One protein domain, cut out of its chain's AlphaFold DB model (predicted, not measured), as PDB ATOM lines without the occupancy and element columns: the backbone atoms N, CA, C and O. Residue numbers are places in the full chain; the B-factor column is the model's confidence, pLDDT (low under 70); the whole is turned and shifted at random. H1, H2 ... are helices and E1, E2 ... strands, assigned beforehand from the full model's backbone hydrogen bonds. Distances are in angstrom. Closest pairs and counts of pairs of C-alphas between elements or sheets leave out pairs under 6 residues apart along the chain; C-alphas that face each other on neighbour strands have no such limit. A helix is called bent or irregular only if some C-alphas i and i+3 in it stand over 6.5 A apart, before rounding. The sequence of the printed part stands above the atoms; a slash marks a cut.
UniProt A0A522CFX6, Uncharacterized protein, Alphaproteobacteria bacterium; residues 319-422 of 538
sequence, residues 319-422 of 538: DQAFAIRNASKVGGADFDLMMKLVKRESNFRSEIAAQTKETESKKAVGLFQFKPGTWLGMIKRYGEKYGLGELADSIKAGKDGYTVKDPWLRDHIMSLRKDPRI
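AT A GLANCE: This is residues 319 to 422 of the 538 residues of an uncharacterized protein of Alphaproteobacteria bacterium (UniProt A0A522CFX6). Two unequal parts sit side by side: a crossed pair of helices, H1 and H2, and a larger group in which H4, the small hairpin E1 and E2, and the last helix H5 pack on H3. A long loop, residues 346 to 371, joins the two parts, and H5 runs back from the hairpin's side toward the helix pair. The printed part has 104 residues, with five named helices and two named strands in the order H1, H2, H3, H4, E1, E2, H5; the sheet E1 - E2 is antiparallel and the class is mostly helix. The whole is compact, with a radius of gyration of the C-alphas of 13.7 A and spans of 37 by 34 by 23 A.

HOW THE PARTS SIT: H1, residues 319 to 331, touches H2, residues 335 to 345, with its residues 324 to 329 alone; the closest C-alphas are those of Ser 328 and Phe 335, 5.3 A apart. Their lines stand at a steep tilt of 53 degrees, opposite ways. H3, residues 372 to 382, is apart from H1 and H2. It touches H4, residues 389 to 394, at a steep tilt of 47 degrees, opposite ways, with the closest C-alphas, those of Lys 380 and Ala 392, 4.3 A apart. E1, residues 395 to 398, and E2, residues 401 to 404, form a hairpin, with N 396 and O 403 at 2.8 A and N 403 and O 396 at 2.9 A within hydrogen-bond range. The closest C-alphas of H3 and E2 are those of Leu 376 and Tyr 402, 6.0 A apart. H5, residues 407 to 418, touches H3 with its residues 413 to 417 alone, about perpendicular at 85 degrees; the closest C-alphas are those of Pro 372 and Met 414, 6.9 A apart. H4 and H5 are close but not clearly touching. Each O i to N i+4 pair is within hydrogen-bond range in H1, H2, H3 and H4, and 6 of 8 are in H5.

IN THESE COORDINATES: H1 begins at C-alpha 319 (-27.973, 23.111, 2.682) and is 17.4 A long. H2 and H3 are 15.3 A each; H3 begins at C-alpha 372 (-41.291, 40.145, -6.973). H4 is short, and so are the strands. H5 is 17.9 A long and ends at C-alpha 418 (-31.901, 33.589, -2.828); it is neither bent nor irregular, but only just: C-alphas 414 and 417 are 6.0 A apart.

THE WHOLE: The two C-alphas farthest apart, those of Ala 321 and Lys 399, are 37.8 A apart. The printed part has no cut. The link from H2 to H3, 26 residues, is long. The mean pLDDT of the printed part is 90.7, and no printed residue is under 70.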
ATOM      1  N   ASP A 319     -27.152  21.963   2.275       91.44
ATOM      2  CA  ASP A 319     -27.973  23.111   2.682       91.44
ATOM      3  C   ASP A 319     -29.336  23.134   1.981       91.44
ATOM      4  O   ASP A 319     -30.364  23.374   2.611       91.44
ATOM      5  N   GLN A 320     -29.378  22.810   0.688       92.12
ATOM      6  CA  GLN A 320     -30.623  22.739  -0.075       92.12
ATOM      7  C   GLN A 320     -31.484  21.551   0.363       92.12
ATOM      8  O   GLN A 320     -32.701  21.687   0.506       92.12
ATOM      9  N   ALA A 321     -30.862  20.393   0.608       92.75
ATOM     10  CA  ALA A 321     -31.551  19.214   1.124       92.75
ATOM     11  C   ALA A 321     -32.168  19.492   2.506       92.75
ATOM     12  O   ALA A 321     -33.341  19.178   2.734       92.75
ATOM     13  N   PHE A 322     -31.405  20.134   3.397       94.00
ATOM     14  CA  PHE A 322     -31.878  20.592   4.698       94.00
ATOM     15  C   PHE A 322     -33.037  21.583   4.560       94.00
ATOM     16  O   PHE A 322     -34.101  21.355   5.133       94.00
ATOM     17  N   ALA A 323     -32.867  22.641   3.762       94.00
ATOM     18  CA  ALA A 323     -33.851  23.705   3.603       94.00
ATOM     19  C   ALA A 323     -35.205  23.192   3.092       94.00
ATOM     20  O   ALA A 323     -36.241  23.502   3.684       94.00
ATOM     21  N   ILE A 324     -35.208  22.365   2.040       94.50
ATOM     22  CA  ILE A 324     -36.446  21.840   1.442       94.50
ATOM     23  C   ILE A 324     -37.130  20.859   2.400       94.50
ATOM     24  O   ILE A 324     -38.343  20.939   2.607       94.50
ATOM     25  N   ARG A 325     -36.365  19.961   3.039       93.56
ATOM     26  CA  ARG A 325     -36.917  19.022   4.027       93.56
ATOM     27  C   ARG A 325     -37.511  19.760   5.225       93.56
ATOM     28  O   ARG A 325     -38.597  19.403   5.675       93.56
ATOM     29  N   ASN A 326     -36.797  20.749   5.756       91.75
ATOM     30  CA  ASN A 326     -37.258  21.540   6.890       91.75
ATOM     31  C   ASN A 326     -38.548  22.294   6.540       91.75
ATOM     32  O   ASN A 326     -39.535  22.203   7.264       91.75
ATOM     33  N   ALA A 327     -38.574  22.958   5.384       94.44
ATOM     34  CA  ALA A 327     -39.743  23.698   4.936       94.44
ATOM     35  C   ALA A 327     -40.966  22.811   4.679       94.44
ATOM     36  O   ALA A 327     -42.067  23.188   5.067       94.44
ATOM     37  N   SER A 328     -40.792  21.619   4.102       94.75
ATOM     38  CA  SER A 328     -41.889  20.654   3.957       94.75
ATOM     39  C   SER A 328     -42.485  20.273   5.316       94.75
ATOM     40  O   SER A 328     -43.702  20.312   5.489       94.75
ATOM     41  N   LYS A 329     -41.639  19.991   6.318       91.31
ATOM     42  CA  LYS A 329     -42.095  19.628   7.669       91.31
ATOM     43  C   LYS A 329     -42.836  20.761   8.382       91.31
ATOM     44  O   LYS A 329     -43.863  20.505   9.000       91.31
ATOM     45  N   VAL A 330     -42.311  21.986   8.331       89.50
ATOM     46  CA  VAL A 330     -42.854  23.128   9.097       89.50
ATOM     47  C   VAL A 330     -43.994  23.839   8.352       89.50
ATOM     48  O   VAL A 330     -44.962  24.300   8.964       89.50
ATOM     49  N   GLY A 331     -43.903  23.918   7.026       89.50
ATOM     50  CA  GLY A 331     -44.922  24.510   6.158       89.50
ATOM     51  C   GLY A 331     -46.072  23.554   5.824       89.50
ATOM     52  O   GLY A 331     -47.170  24.011   5.519       89.50
ATOM     53  N   GLY A 332     -45.858  22.238   5.921       88.12
ATOM     54  CA  GLY A 332     -46.881  21.215   5.671       88.12
ATOM     55  C   GLY A 332     -47.130  20.905   4.191       88.12
ATOM     56  O   GLY A 332     -48.132  20.274   3.865       88.12
ATOM     57  N   ALA A 333     -46.245  21.346   3.293       91.88
ATOM     58  CA  ALA A 333     -46.297  20.989   1.877       91.88
ATOM     59  C   ALA A 333     -45.654  19.620   1.618       91.88
ATOM     60  O   ALA A 333     -44.703  19.227   2.301       91.88
ATOM     61  N   ASP A 334     -46.143  18.916   0.595       91.81
ATOM     62  CA  ASP A 334     -45.593  17.623   0.195       91.81
ATOM     63  C   ASP A 334     -44.125  17.750  -0.245       91.81
ATOM     64  O   ASP A 334     -43.770  18.566  -1.102       91.81
ATOM     65  N   PHE A 335     -43.261  16.935   0.362       92.06
ATOM     66  CA  PHE A 335     -41.822  16.994   0.135       92.06
ATOM     67  C   PHE A 335     -41.451  16.644  -1.312       92.06
ATOM     68  O   PHE A 335     -40.616  17.318  -1.920       92.06
ATOM     69  N   ASP A 336     -42.070  15.606  -1.876       89.50
ATOM     70  CA  ASP A 336     -41.736  15.136  -3.217       89.50
ATOM     71  C   ASP A 336     -42.166  16.166  -4.270       89.50
ATOM     72  O   ASP A 336     -41.414  16.440  -5.210       89.50
ATOM     73  N   LEU A 337     -43.321  16.809  -4.077       90.38
ATOM     74  CA  LEU A 337     -43.785  17.925  -4.893       90.38
ATOM     75  C   LEU A 337     -42.828  19.120  -4.830       90.38
ATOM     76  O   LEU A 337     -42.475  19.672  -5.874       90.38
ATOM     77  N   MET A 338     -42.353  19.496  -3.636       93.94
ATOM     78  CA  MET A 338     -41.354  20.560  -3.491       93.94
ATOM     79  C   MET A 338     -40.062  20.230  -4.249       93.94
ATOM     80  O   MET A 338     -39.538  21.080  -4.969       93.94
ATOM     81  N   MET A 339     -39.568  18.992  -4.152       91.81
ATOM     82  CA  MET A 339     -38.368  18.547  -4.874       91.81
ATOM     83  C   MET A 339     -38.550  18.597  -6.396       91.81
ATOM     84  O   MET A 339     -37.667  19.082  -7.111       91.81
ATOM     85  N   LYS A 340     -39.702  18.135  -6.899       88.50
ATOM     86  CA  LYS A 340     -40.073  18.212  -8.324       88.50
ATOM     87  C   LYS A 340     -40.099  19.666  -8.802       88.50
ATOM     88  O   LYS A 340     -39.522  19.982  -9.847       88.50
ATOM     89  N   LEU A 341     -40.698  20.554  -8.008       90.81
ATOM     90  CA  LEU A 341     -40.818  21.972  -8.328       90.81
ATOM     91  C   LEU A 341     -39.455  22.672  -8.358       90.81
ATOM     92  O   LEU A 341     -39.117  23.281  -9.366       90.81
ATOM     93  N   VAL A 342     -38.616  22.520  -7.328       92.50
ATOM     94  CA  VAL A 342     -37.276  23.144  -7.301       92.50
ATOM     95  C   VAL A 342     -36.405  22.666  -8.462       92.50
ATOM     96  O   VAL A 342     -35.685  23.460  -9.080       92.50
ATOM     97  N   LYS A 343     -36.489  21.377  -8.815       89.44
ATOM     98  CA  LYS A 343     -35.792  20.844  -9.991       89.44
ATOM     99  C   LYS A 343     -36.232  21.549 -11.270       89.44
ATOM    100  O   LYS A 343     -35.389  21.899 -12.093       89.44
ATOM    101  N   ARG A 344     -37.543  21.730 -11.436       86.69
ATOM    102  CA  ARG A 344     -38.136  22.352 -12.619       86.69
ATOM    103  C   ARG A 344     -37.791  23.835 -12.717       86.69
ATOM    104  O   ARG A 344     -37.396  24.287 -13.787       86.69
ATOM    105  N   GLU A 345     -37.930  24.551 -11.611       88.62
ATOM    106  CA  GLU A 345     -37.846  26.007 -11.554       88.62
ATOM    107  C   GLU A 345     -36.401  26.510 -11.629       88.62
ATOM    108  O   GLU A 345     -36.071  27.385 -12.430       88.62
ATOM    109  N   SER A 346     -35.500  25.921 -10.844       90.00
ATOM    110  CA  SER A 346     -34.120  26.413 -10.728       90.00
ATOM    111  C   SER A 346     -33.062  25.367 -11.067       90.00
ATOM    112  O   SER A 346     -31.897  25.717 -11.304       90.00
ATOM    113  N   ASN A 347     -33.452  24.090 -11.121       88.88
ATOM    114  CA  ASN A 347     -32.539  22.952 -11.081       88.88
ATOM    115  C   ASN A 347     -31.602  23.050  -9.864       88.88
ATOM    116  O   ASN A 347     -30.386  22.935 -10.010       88.88
ATOM    117  N   PHE A 348     -32.186  23.322  -8.688       88.81
ATOM    118  CA  PHE A 348     -31.482  23.464  -7.405       88.81
ATOM    119  C   PHE A 348     -30.392  24.544  -7.428       88.81
ATOM    120  O   PHE A 348     -29.303  24.379  -6.885       88.81
ATOM    121  N   ARG A 349     -30.664  25.677  -8.079       88.06
ATOM    122  CA  ARG A 349     -29.761  26.839  -8.081       88.06
ATOM    123  C   ARG A 349     -30.435  27.992  -7.362       88.06
ATOM    124  O   ARG A 349     -31.268  28.680  -7.939       88.06
ATOM    125  N   SER A 350     -30.070  28.213  -6.105       87.94
ATOM    126  CA  SER A 350     -30.696  29.228  -5.248       87.94
ATOM    127  C   SER A 350     -30.412  30.666  -5.687       87.94
ATOM    128  O   SER A 350     -31.207  31.556  -5.419       87.94
ATOM    129  N   GLU A 351     -29.321  30.914  -6.410       86.88
ATOM    130  CA  GLU A 351     -28.957  32.266  -6.849       86.88
ATOM    131  C   GLU A 351     -29.460  32.624  -8.258       86.88
ATOM    132  O   GLU A 351     -29.255  33.751  -8.717       86.88
ATOM    133  N   ILE A 352     -30.093  31.685  -8.975       87.69
ATOM    134  CA  ILE A 352     -30.435  31.897 -10.382       87.69
ATOM    135  C   ILE A 352     -31.651  32.815 -10.541       87.69
ATOM    136  O   ILE A 352     -32.631  32.733  -9.803       87.69
ATOM    137  N   ALA A 353     -31.568  33.695 -11.538       89.00
ATOM    138  CA  ALA A 353     -32.706  34.432 -12.067       89.00
ATOM    139  C   ALA A 353     -33.215  33.763 -13.351       89.00
ATOM    140  O   ALA A 353     -32.431  33.215 -14.140       89.00
ATOM    141  N   ALA A 354     -34.523  33.855 -13.589       86.50
ATOM    142  CA  ALA A 354     -35.158  33.305 -14.778       86.50
ATOM    143  C   ALA A 354     -34.487  33.833 -16.055       86.50
ATOM    144  O   ALA A 354     -34.232  35.030 -16.202       86.50
ATOM    145  N   GLN A 355     -34.240  32.942 -17.014       84.69
ATOM    146  CA  GLN A 355     -33.668  33.296 -18.315       84.69
ATOM    147  C   GLN A 355     -34.772  33.777 -19.272       84.69
ATOM    148  O   GLN A 355     -35.007  33.190 -20.326       84.69
ATOM    149  N   THR A 356     -35.500  34.822 -18.868       80.25
ATOM    150  CA  THR A 356     -36.571  35.459 -19.650       80.25
ATOM    151  C   THR A 356     -36.109  36.808 -20.204       80.25
ATOM    152  O   THR A 356     -35.116  37.379 -19.750       80.25
ATOM    153  N   LYS A 357     -36.854  37.343 -21.181       80.94
ATOM    154  CA  LYS A 357     -36.650  38.700 -21.726       80.94
ATOM    155  C   LYS A 357     -37.142  39.814 -20.783       80.94
ATOM    156  O   LYS A 357     -37.117  40.980 -21.159       80.94
ATOM    157  N   GLU A 358     -37.628  39.469 -19.589       81.19
ATOM    158  CA  GLU A 358     -38.094  40.444 -18.600       81.19
ATOM    159  C   GLU A 358     -36.925  41.291 -18.071       81.19
ATOM    160  O   GLU A 358     -35.771  40.861 -18.070       81.19
ATOM    161  N   THR A 359     -37.222  42.494 -17.580       81.25
ATOM    162  CA  THR A 359     -36.232  43.314 -16.870       81.25
ATOM    163  C   THR A 359     -35.791  42.616 -15.582       81.25
ATOM    164  O   THR A 359     -36.594  41.926 -14.953       81.25
ATOM    165  N   GLU A 360     -34.549  42.831 -15.135       80.62
ATOM    166  CA  GLU A 360     -34.015  42.212 -13.903       80.62
ATOM    167  C   GLU A 360     -34.939  42.406 -12.691       80.62
ATOM    168  O   GLU A 360     -35.213  41.469 -11.945       80.62
ATOM    169  N   SER A 361     -35.527  43.598 -12.561       81.06
ATOM    170  CA  SER A 361     -36.478  43.948 -11.500       81.06
ATOM    171  C   SER A 361     -37.797  43.166 -11.522       81.06
ATOM    172  O   SER A 361     -38.540  43.222 -10.546       81.06
ATOM    173  N   LYS A 362     -38.109  42.458 -12.617       85.12
ATOM    174  CA  LYS A 362     -39.337  41.667 -12.813       85.12
ATOM    175  C   LYS A 362     -39.083  40.160 -12.844       85.12
ATOM    176  O   LYS A 362     -40.039  39.389 -12.754       85.12
ATOM    177  N   LYS A 363     -37.820  39.736 -12.938       88.94
ATOM    178  CA  LYS A 363     -37.465  38.323 -13.035       88.94
ATOM    179  C   LYS A 363     -37.807  37.563 -11.758       88.94
ATOM    180  O   LYS A 363     -37.672  38.046 -10.628       88.94
ATOM    181  N   ALA A 364     -38.225  36.327 -11.982       91.56
ATOM    182  CA  ALA A 364     -38.305  35.305 -10.962       91.56
ATOM    183  C   ALA A 364     -36.893  34.886 -10.516       91.56
ATOM    184  O   ALA A 364     -35.991  34.788 -11.354       91.56
ATOM    185  N   VAL A 365     -36.699  34.658  -9.216       93.50
ATOM    186  CA  VAL A 365     -35.390  34.354  -8.606       93.50
ATOM    187  C   VAL A 365     -35.554  33.273  -7.542       93.50
ATOM    188  O   VAL A 365     -36.584  33.238  -6.865       93.50
ATOM    189  N   GLY A 366     -34.529  32.445  -7.357       93.06
ATOM    190  CA  GLY A 366     -34.455  31.519  -6.229       93.06
ATOM    191  C   GLY A 366     -34.849  30.090  -6.567       93.06
ATOM    192  O   GLY A 366     -35.241  29.789  -7.692       93.06
ATOM    193  N   LEU A 367     -34.800  29.214  -5.558       93.62
ATOM    194  CA  LEU A 367     -35.125  27.789  -5.711       93.62
ATOM    195  C   LEU A 367     -36.511  27.555  -6.327       93.62
ATOM    196  O   LEU A 367     -36.655  26.680  -7.181       93.62
ATOM    197  N   PHE A 368     -37.481  28.373  -5.911       94.25
ATOM    198  CA  PHE A 368     -38.888  28.334  -6.319       94.25
ATOM    199  C   PHE A 368     -39.262  29.440  -7.316       94.25
ATOM    200  O   PHE A 368     -40.445  29.681  -7.530       94.25
ATOM    201  N   GLN A 369     -38.278  30.150  -7.889       94.19
ATOM    202  CA  GLN A 369     -38.502  31.154  -8.934       94.19
ATOM    203  C   GLN A 369     -39.612  32.174  -8.588       94.19
ATOM    204  O   GLN A 369     -40.485  32.505  -9.392       94.19
ATOM    205  N   PHE A 370     -39.557  32.752  -7.388       95.19
ATOM    206  CA  PHE A 370     -40.549  33.738  -6.965       95.19
ATOM    207  C   PHE A 370     -40.425  35.052  -7.750       95.19
ATOM    208  O   PHE A 370     -39.382  35.724  -7.735       95.19
ATOM    209  N   LYS A 371     -41.527  35.470  -8.387       93.00
ATOM    210  CA  LYS A 371     -41.674  36.826  -8.939       93.00
ATOM    211  C   LYS A 371     -41.783  37.865  -7.806       93.00
ATOM    212  O   LYS A 371     -42.315  37.545  -6.743       93.00
ATOM    213  N   PRO A 372     -41.343  39.121  -8.023       93.62
ATOM    214  CA  PRO A 372     -41.291  40.145  -6.973       93.62
ATOM    215  C   PRO A 372     -42.620  40.391  -6.245       93.62
ATOM    216  O   PRO A 372     -42.636  40.494  -5.023       93.62
ATOM    217  N   GLY A 373     -43.736  40.473  -6.981       93.75
ATOM    218  CA  GLY A 373     -45.057  40.730  -6.397       93.75
ATOM    219  C   GLY A 373     -45.560  39.571  -5.535       93.75
ATOM    220  O   GLY A 373     -46.009  39.792  -4.414       93.75
ATOM    221  N   THR A 374     -45.415  38.334  -6.028       93.75
ATOM    222  CA  THR A 374     -45.745  37.121  -5.266       93.75
ATOM    223  C   THR A 374     -44.895  37.035  -4.010       93.75
ATOM    224  O   THR A 374     -45.433  36.813  -2.934       93.75
ATOM    225  N   TRP A 375     -43.589  37.283  -4.128       97.38
ATOM    226  CA  TRP A 375     -42.674  37.256  -2.995       97.38
ATOM    227  C   TRP A 375     -43.068  38.234  -1.890       97.38
ATOM    228  O   TRP A 375     -43.207  37.828  -0.742       97.38
ATOM    229  N   LEU A 376     -43.313  39.504  -2.234       97.75
ATOM    230  CA  LEU A 376     -43.783  40.485  -1.253       97.75
ATOM    231  C   LEU A 376     -45.094  40.051  -0.594       97.75
ATOM    232  O   LEU A 376     -45.257  40.221   0.608       97.75
ATOM    233  N   GLY A 377     -46.015  39.470  -1.365       96.62
ATOM    234  CA  GLY A 377     -47.257  38.934  -0.821       96.62
ATOM    235  C   GLY A 377     -47.028  37.776   0.151       96.62
ATOM    236  O   GLY A 377     -47.668  37.742   1.198       96.62
ATOM    237  N   MET A 378     -46.111  36.857  -0.166       97.38
ATOM    238  CA  MET A 378     -45.763  35.731   0.707       97.38
ATOM    239  C   MET A 378     -45.118  36.210   2.005       97.38
ATOM    240  O   MET A 378     -45.564  35.812   3.076       97.38
ATOM    241  N   ILE A 379     -44.153  37.131   1.930       97.56
ATOM    242  CA  ILE A 379     -43.549  37.730   3.126       97.56
ATOM    243  C   ILE A 379     -44.605  38.482   3.938       97.56
ATOM    244  O   ILE A 379     -44.663  38.310   5.149       97.56
ATOM    245  N   LYS A 380     -45.502  39.244   3.295       97.44
ATOM    246  CA  LYS A 380     -46.569  39.958   4.008       97.44
ATOM    247  C   LYS A 380     -47.504  39.020   4.777       97.44
ATOM    248  O   LYS A 380     -47.940  39.383   5.863       97.44
ATOM    249  N   ARG A 381     -47.850  37.860   4.209       95.75
ATOM    250  CA  ARG A 381     -48.818  36.921   4.808       95.75
ATOM    251  C   ARG A 381     -48.194  35.929   5.786       95.75
ATOM    252  O   ARG A 381     -48.835  35.579   6.767       95.75
ATOM    253  N   TYR A 382     -46.972  35.472   5.518       96.19
ATOM    254  CA  TYR A 382     -46.347  34.361   6.243       96.19
ATOM    255  C   TYR A 382     -45.011  34.723   6.893       96.19
ATOM    256  O   TYR A 382     -44.457  33.899   7.613       96.19
ATOM    257  N   GLY A 383     -44.482  35.926   6.665       92.00
ATOM    258  CA  GLY A 383     -43.192  36.346   7.211       92.00
ATOM    259  C   GLY A 383     -43.140  36.244   8.734       92.00
ATOM    260  O   GLY A 383     -42.200  35.665   9.267       92.00
ATOM    261  N   GLU A 384     -44.182  36.708   9.426       89.75
ATOM    262  CA  GLU A 384     -44.282  36.655  10.892       89.75
ATOM    263  C   GLU A 384     -44.120  35.233  11.448       89.75
ATOM    264  O   GLU A 384     -43.346  35.026  12.382       89.75
ATOM    265  N   LYS A 385     -44.741  34.233  10.803       88.38
ATOM    266  CA  LYS A 385     -44.634  32.812  11.187       88.38
ATOM    267  C   LYS A 385     -43.182  32.315  11.227       88.38
ATOM    268  O   LYS A 385     -42.882  31.366  11.947       88.38
ATOM    269  N   TYR A 386     -42.294  32.941  10.460       87.62
ATOM    270  CA  TYR A 386     -40.893  32.550  10.314       87.62
ATOM    271  C   TYR A 386     -39.912  33.615  10.814       87.62
ATOM    272  O   TYR A 386     -38.755  33.618  10.402       87.62
ATOM    273  N   GLY A 387     -40.361  34.519  11.692       83.19
ATOM    274  CA  GLY A 387     -39.499  35.534  12.308       83.19
ATOM    275  C   GLY A 387     -39.216  36.757  11.431       83.19
ATOM    276  O   GLY A 387     -38.362  37.558  11.775       83.19
ATOM    277  N   LEU A 388     -39.941  36.939  10.322       88.44
ATOM    278  CA  LEU A 388     -39.817  38.083   9.406       88.44
ATOM    279  C   LEU A 388     -40.966  39.095   9.583       88.44
ATOM    280  O   LEU A 388     -41.359  39.762   8.624       88.44
ATOM    281  N   GLY A 389     -41.557  39.173  10.783       88.31
ATOM    282  CA  GLY A 389     -42.743  39.996  11.066       88.31
ATOM    283  C   GLY A 389     -42.525  41.483  10.779       88.31
ATOM    284  O   GLY A 389     -43.304  42.099  10.056       88.31
ATOM    285  N   GLU A 390     -41.397  42.040  11.218       86.88
ATOM    286  CA  GLU A 390     -41.086  43.454  10.970       86.88
ATOM    287  C   GLU A 390     -40.923  43.770   9.473       86.88
ATOM    288  O   GLU A 390     -41.409  44.794   8.978       86.88
ATOM    289  N   LEU A 391     -40.308  42.851   8.716       91.19
ATOM    290  CA  LEU A 391     -40.227  42.965   7.261       91.19
ATOM    291  C   LEU A 391     -41.622  42.907   6.637       91.19
ATOM    292  O   LEU A 391     -41.922  43.704   5.746       91.19
ATOM    293  N   ALA A 392     -42.492  42.015   7.113       93.75
ATOM    294  CA  ALA A 392     -43.879  41.931   6.670       93.75
ATOM    295  C   ALA A 392     -44.651  43.239   6.939       93.75
ATOM    296  O   ALA A 392     -45.442  43.677   6.097       93.75
ATOM    297  N   ASP A 393     -44.404  43.926   8.051       93.25
ATOM    298  CA  ASP A 393     -45.072  45.188   8.399       93.25
ATOM    299  C   ASP A 393     -44.657  46.379   7.535       93.25
ATOM    300  O   ASP A 393     -45.476  47.268   7.240       93.25
ATOM    301  N   SER A 394     -43.417  46.354   7.042       92.44
ATOM    302  CA  SER A 394     -42.911  47.335   6.077       92.44
ATOM    303  C   SER A 394     -43.590  47.233   4.701       92.44
ATOM    304  O   SER A 394     -43.613  48.203   3.935       92.44
ATOM    305  N   ILE A 395     -44.191  46.079   4.389       95.94
ATOM    306  CA  ILE A 395     -44.871  45.829   3.118       95.94
ATOM    307  C   ILE A 395     -46.310  46.349   3.194       95.94
ATOM    308  O   ILE A 395     -47.136  45.882   3.986       95.94
ATOM    309  N   LYS A 396     -46.644  47.295   2.313       95.25
ATOM    310  CA  LYS A 396     -48.001  47.829   2.156       95.25
ATOM    311  C   LYS A 396     -48.710  47.159   0.988       95.25
ATOM    312  O   LYS A 396     -48.206  47.160  -0.136       95.25
ATOM    313  N   ALA A 397     -49.892  46.614   1.262       94.12
ATOM    314  CA  ALA A 397     -50.826  46.187   0.232       94.12
ATOM    315  C   ALA A 397     -51.556  47.416  -0.329       94.12
ATOM    316  O   ALA A 397     -52.054  48.251   0.423       94.12
ATOM    317  N   GLY A 398     -51.604  47.526  -1.649       89.50
ATOM    318  CA  GLY A 398     -52.345  48.544  -2.376       89.50
ATOM    319  C   GLY A 398     -53.133  47.922  -3.522       89.50
ATOM    320  O   GLY A 398     -53.091  46.712  -3.749       89.50
ATOM    321  N   LYS A 399     -53.840  48.767  -4.275       84.25
ATOM    322  CA  LYS A 399     -54.681  48.339  -5.402       84.25
ATOM    323  C   LYS A 399     -53.898  47.567  -6.475       84.25
ATOM    324  O   LYS A 399     -54.419  46.611  -7.038       84.25
ATOM    325  N   ASP A 400     -52.641  47.951  -6.695       80.12
ATOM    326  CA  ASP A 400     -51.772  47.391  -7.738       80.12
ATOM    327  C   ASP A 400     -50.816  46.297  -7.221       80.12
ATOM    328  O   ASP A 400     -49.922  45.850  -7.942       80.12
ATOM    329  N   GLY A 401     -50.986  45.852  -5.969       90.19
ATOM    330  CA  GLY A 401     -50.172  44.813  -5.339       90.19
ATOM    331  C   GLY A 401     -49.417  45.307  -4.107       90.19
ATOM    332  O   GLY A 401     -49.880  46.179  -3.379       90.19
ATOM    333  N   TYR A 402     -48.256  44.716  -3.847       94.94
ATOM    334  CA  TYR A 402     -47.472  44.976  -2.641       94.94
ATOM    335  C   TYR A 402     -46.311  45.930  -2.928       94.94
ATOM    336  O   TYR A 402     -45.628  45.800  -3.946       94.94
ATOM    337  N   THR A 403     -46.060  46.868  -2.017       92.19
ATOM    338  CA  THR A 403     -44.988  47.866  -2.136       92.19
ATOM    339  C   THR A 403     -44.226  48.028  -0.827       92.19
ATOM    340  O   THR A 403     -44.756  47.758   0.247       92.19
ATOM    341  N   VAL A 404     -42.976  48.477  -0.927       91.62
ATOM    342  CA  VAL A 404     -42.111  48.837   0.206       91.62
ATOM    343  C   VAL A 404     -41.605  50.249  -0.078       91.62
ATOM    344  O   VAL A 404     -41.193  50.516  -1.208       91.62
ATOM    345  N   LYS A 405     -41.724  51.161   0.897       87.56
ATOM    346  CA  LYS A 405     -41.377  52.585   0.714       87.56
ATOM    347  C   LYS A 405     -39.867  52.772   0.551       87.56
ATOM    348  O   LYS A 405     -39.438  53.474  -0.356       87.56
ATOM    349  N   ASP A 406     -39.105  52.151   1.439       87.69
ATOM    350  CA  ASP A 406     -37.651  52.248   1.503       87.69
ATOM    351  C   ASP A 406     -37.000  51.328   0.446       87.69
ATOM    352  O   ASP A 406     -37.309  50.129   0.417       87.69
ATOM    353  N   PRO A 407     -36.149  51.855  -0.456       88.75
ATOM    354  CA  PRO A 407     -35.538  51.062  -1.518       88.75
ATOM    355  C   PRO A 407     -34.486  50.064  -1.010       88.75
ATOM    356  O   PRO A 407     -34.367  48.984  -1.589       88.75
ATOM    357  N   TRP A 408     -33.766  50.368   0.072       89.56
ATOM    358  CA  TRP A 408     -32.760  49.474   0.650       89.56
ATOM    359  C   TRP A 408     -33.427  48.315   1.386       89.56
ATOM    360  O   TRP A 408     -33.085  47.153   1.170       89.56
ATOM    361  N   LEU A 409     -34.470  48.606   2.165       90.56
ATOM    362  CA  LEU A 409     -35.290  47.577   2.802       90.56
ATOM    363  C   LEU A 409     -36.024  46.720   1.769       90.56
ATOM    364  O   LEU A 409     -36.156  45.503   1.919       90.56
ATOM    365  N   ARG A 410     -36.497  47.338   0.682       92.12
ATOM    366  CA  ARG A 410     -37.084  46.606  -0.437       92.12
ATOM    367  C   ARG A 410     -36.096  45.597  -1.014       92.12
ATOM    368  O   ARG A 410     -36.493  44.462  -1.287       92.12
ATOM    369  N   ASP A 411     -34.859  46.015  -1.238       89.19
ATOM    370  CA  ASP A 411     -33.819  45.158  -1.792       89.19
ATOM    371  C   ASP A 411     -33.466  44.005  -0.862       89.19
ATOM    372  O   ASP A 411     -33.375  42.875  -1.347       89.19
ATOM    373  N   HIS A 412     -33.382  44.262   0.445       90.38
ATOM    374  CA  HIS A 412     -33.236  43.217   1.454       90.38
ATOM    375  C   HIS A 412     -34.336  42.164   1.319       90.38
ATOM    376  O   HIS A 412     -34.069  40.986   1.085       90.38
ATOM    377  N   ILE A 413     -35.602  42.594   1.357       93.88
ATOM    378  CA  ILE A 413     -36.731  41.670   1.231       93.88
ATOM    379  C   ILE A 413     -36.618  40.894  -0.085       93.88
ATOM    380  O   ILE A 413     -36.831  39.688  -0.105       93.88
ATOM    381  N   MET A 414     -36.247  41.542  -1.194       93.69
ATOM    382  CA  MET A 414     -36.057  40.872  -2.483       93.69
ATOM    383  C   MET A 414     -34.885  39.880  -2.504       93.69
ATOM    384  O   MET A 414     -34.965  38.910  -3.271       93.69
ATOM    385  N   SER A 415     -33.816  40.124  -1.738       89.75
ATOM    386  CA  SER A 415     -32.595  39.308  -1.689       89.75
ATOM    387  C   SER A 415     -32.848  37.958  -1.015       89.75
ATOM    388  O   SER A 415     -32.341  36.941  -1.496       89.75
ATOM    389  N   LEU A 416     -33.752  37.921  -0.027       92.38
ATOM    390  CA  LEU A 416     -34.173  36.713   0.696       92.38
ATOM    391  C   LEU A 416     -34.729  35.600  -0.213       92.38
ATOM    392  O   LEU A 416     -34.712  34.431   0.165       92.38
ATOM    393  N   ARG A 417     -35.143  35.908  -1.454       95.06
ATOM    394  CA  ARG A 417     -35.501  34.890  -2.470       95.06
ATOM    395  C   ARG A 417     -34.364  33.916  -2.774       95.06
ATOM    396  O   ARG A 417     -34.631  32.797  -3.219       95.06
ATOM    397  N   LYS A 418     -33.120  34.363  -2.586       91.25
ATOM    398  CA  LYS A 418     -31.901  33.589  -2.828       91.25
ATOM    399  C   LYS A 418     -31.471  32.758  -1.621       91.25
ATOM    400  O   LYS A 418     -30.675  31.845  -1.811       91.25
ATOM    401  N   ASP A 419     -31.987  33.033  -0.418       89.19
ATOM    402  CA  ASP A 419     -31.740  32.191   0.758       89.19
ATOM    403  C   ASP A 419     -32.530  30.875   0.591       89.19
ATOM    404  O   ASP A 419     -33.765  30.911   0.533       89.19
ATOM    405  N   PRO A 420     -31.864  29.706   0.495       91.81
ATOM    406  CA  PRO A 420     -32.537  28.420   0.339       91.81
ATOM    407  C   PRO A 420     -33.590  28.139   1.410       91.81
ATOM    408  O   PRO A 420     -34.624  27.556   1.086       91.81
ATOM    409  N   ARG A 421     -33.361  28.550   2.664       91.06
ATOM    410  CA  ARG A 421     -34.247  28.294   3.807       91.06
ATOM    411  C   ARG A 421     -35.512  29.133   3.684       91.06
ATOM    412  O   ARG A 421     -36.602  28.570   3.628       91.06
ATOM    413  N   ILE A 422     -35.374  30.454   3.553       92.06
ATOM    414  CA  ILE A 422     -36.530  31.363   3.457       92.06
ATOM    415  C   ILE A 422     -37.316  31.108   2.166       92.06
ATOM    416  O   ILE A 422     -38.544  31.020   2.193       92.06
TER     417      ILE A 422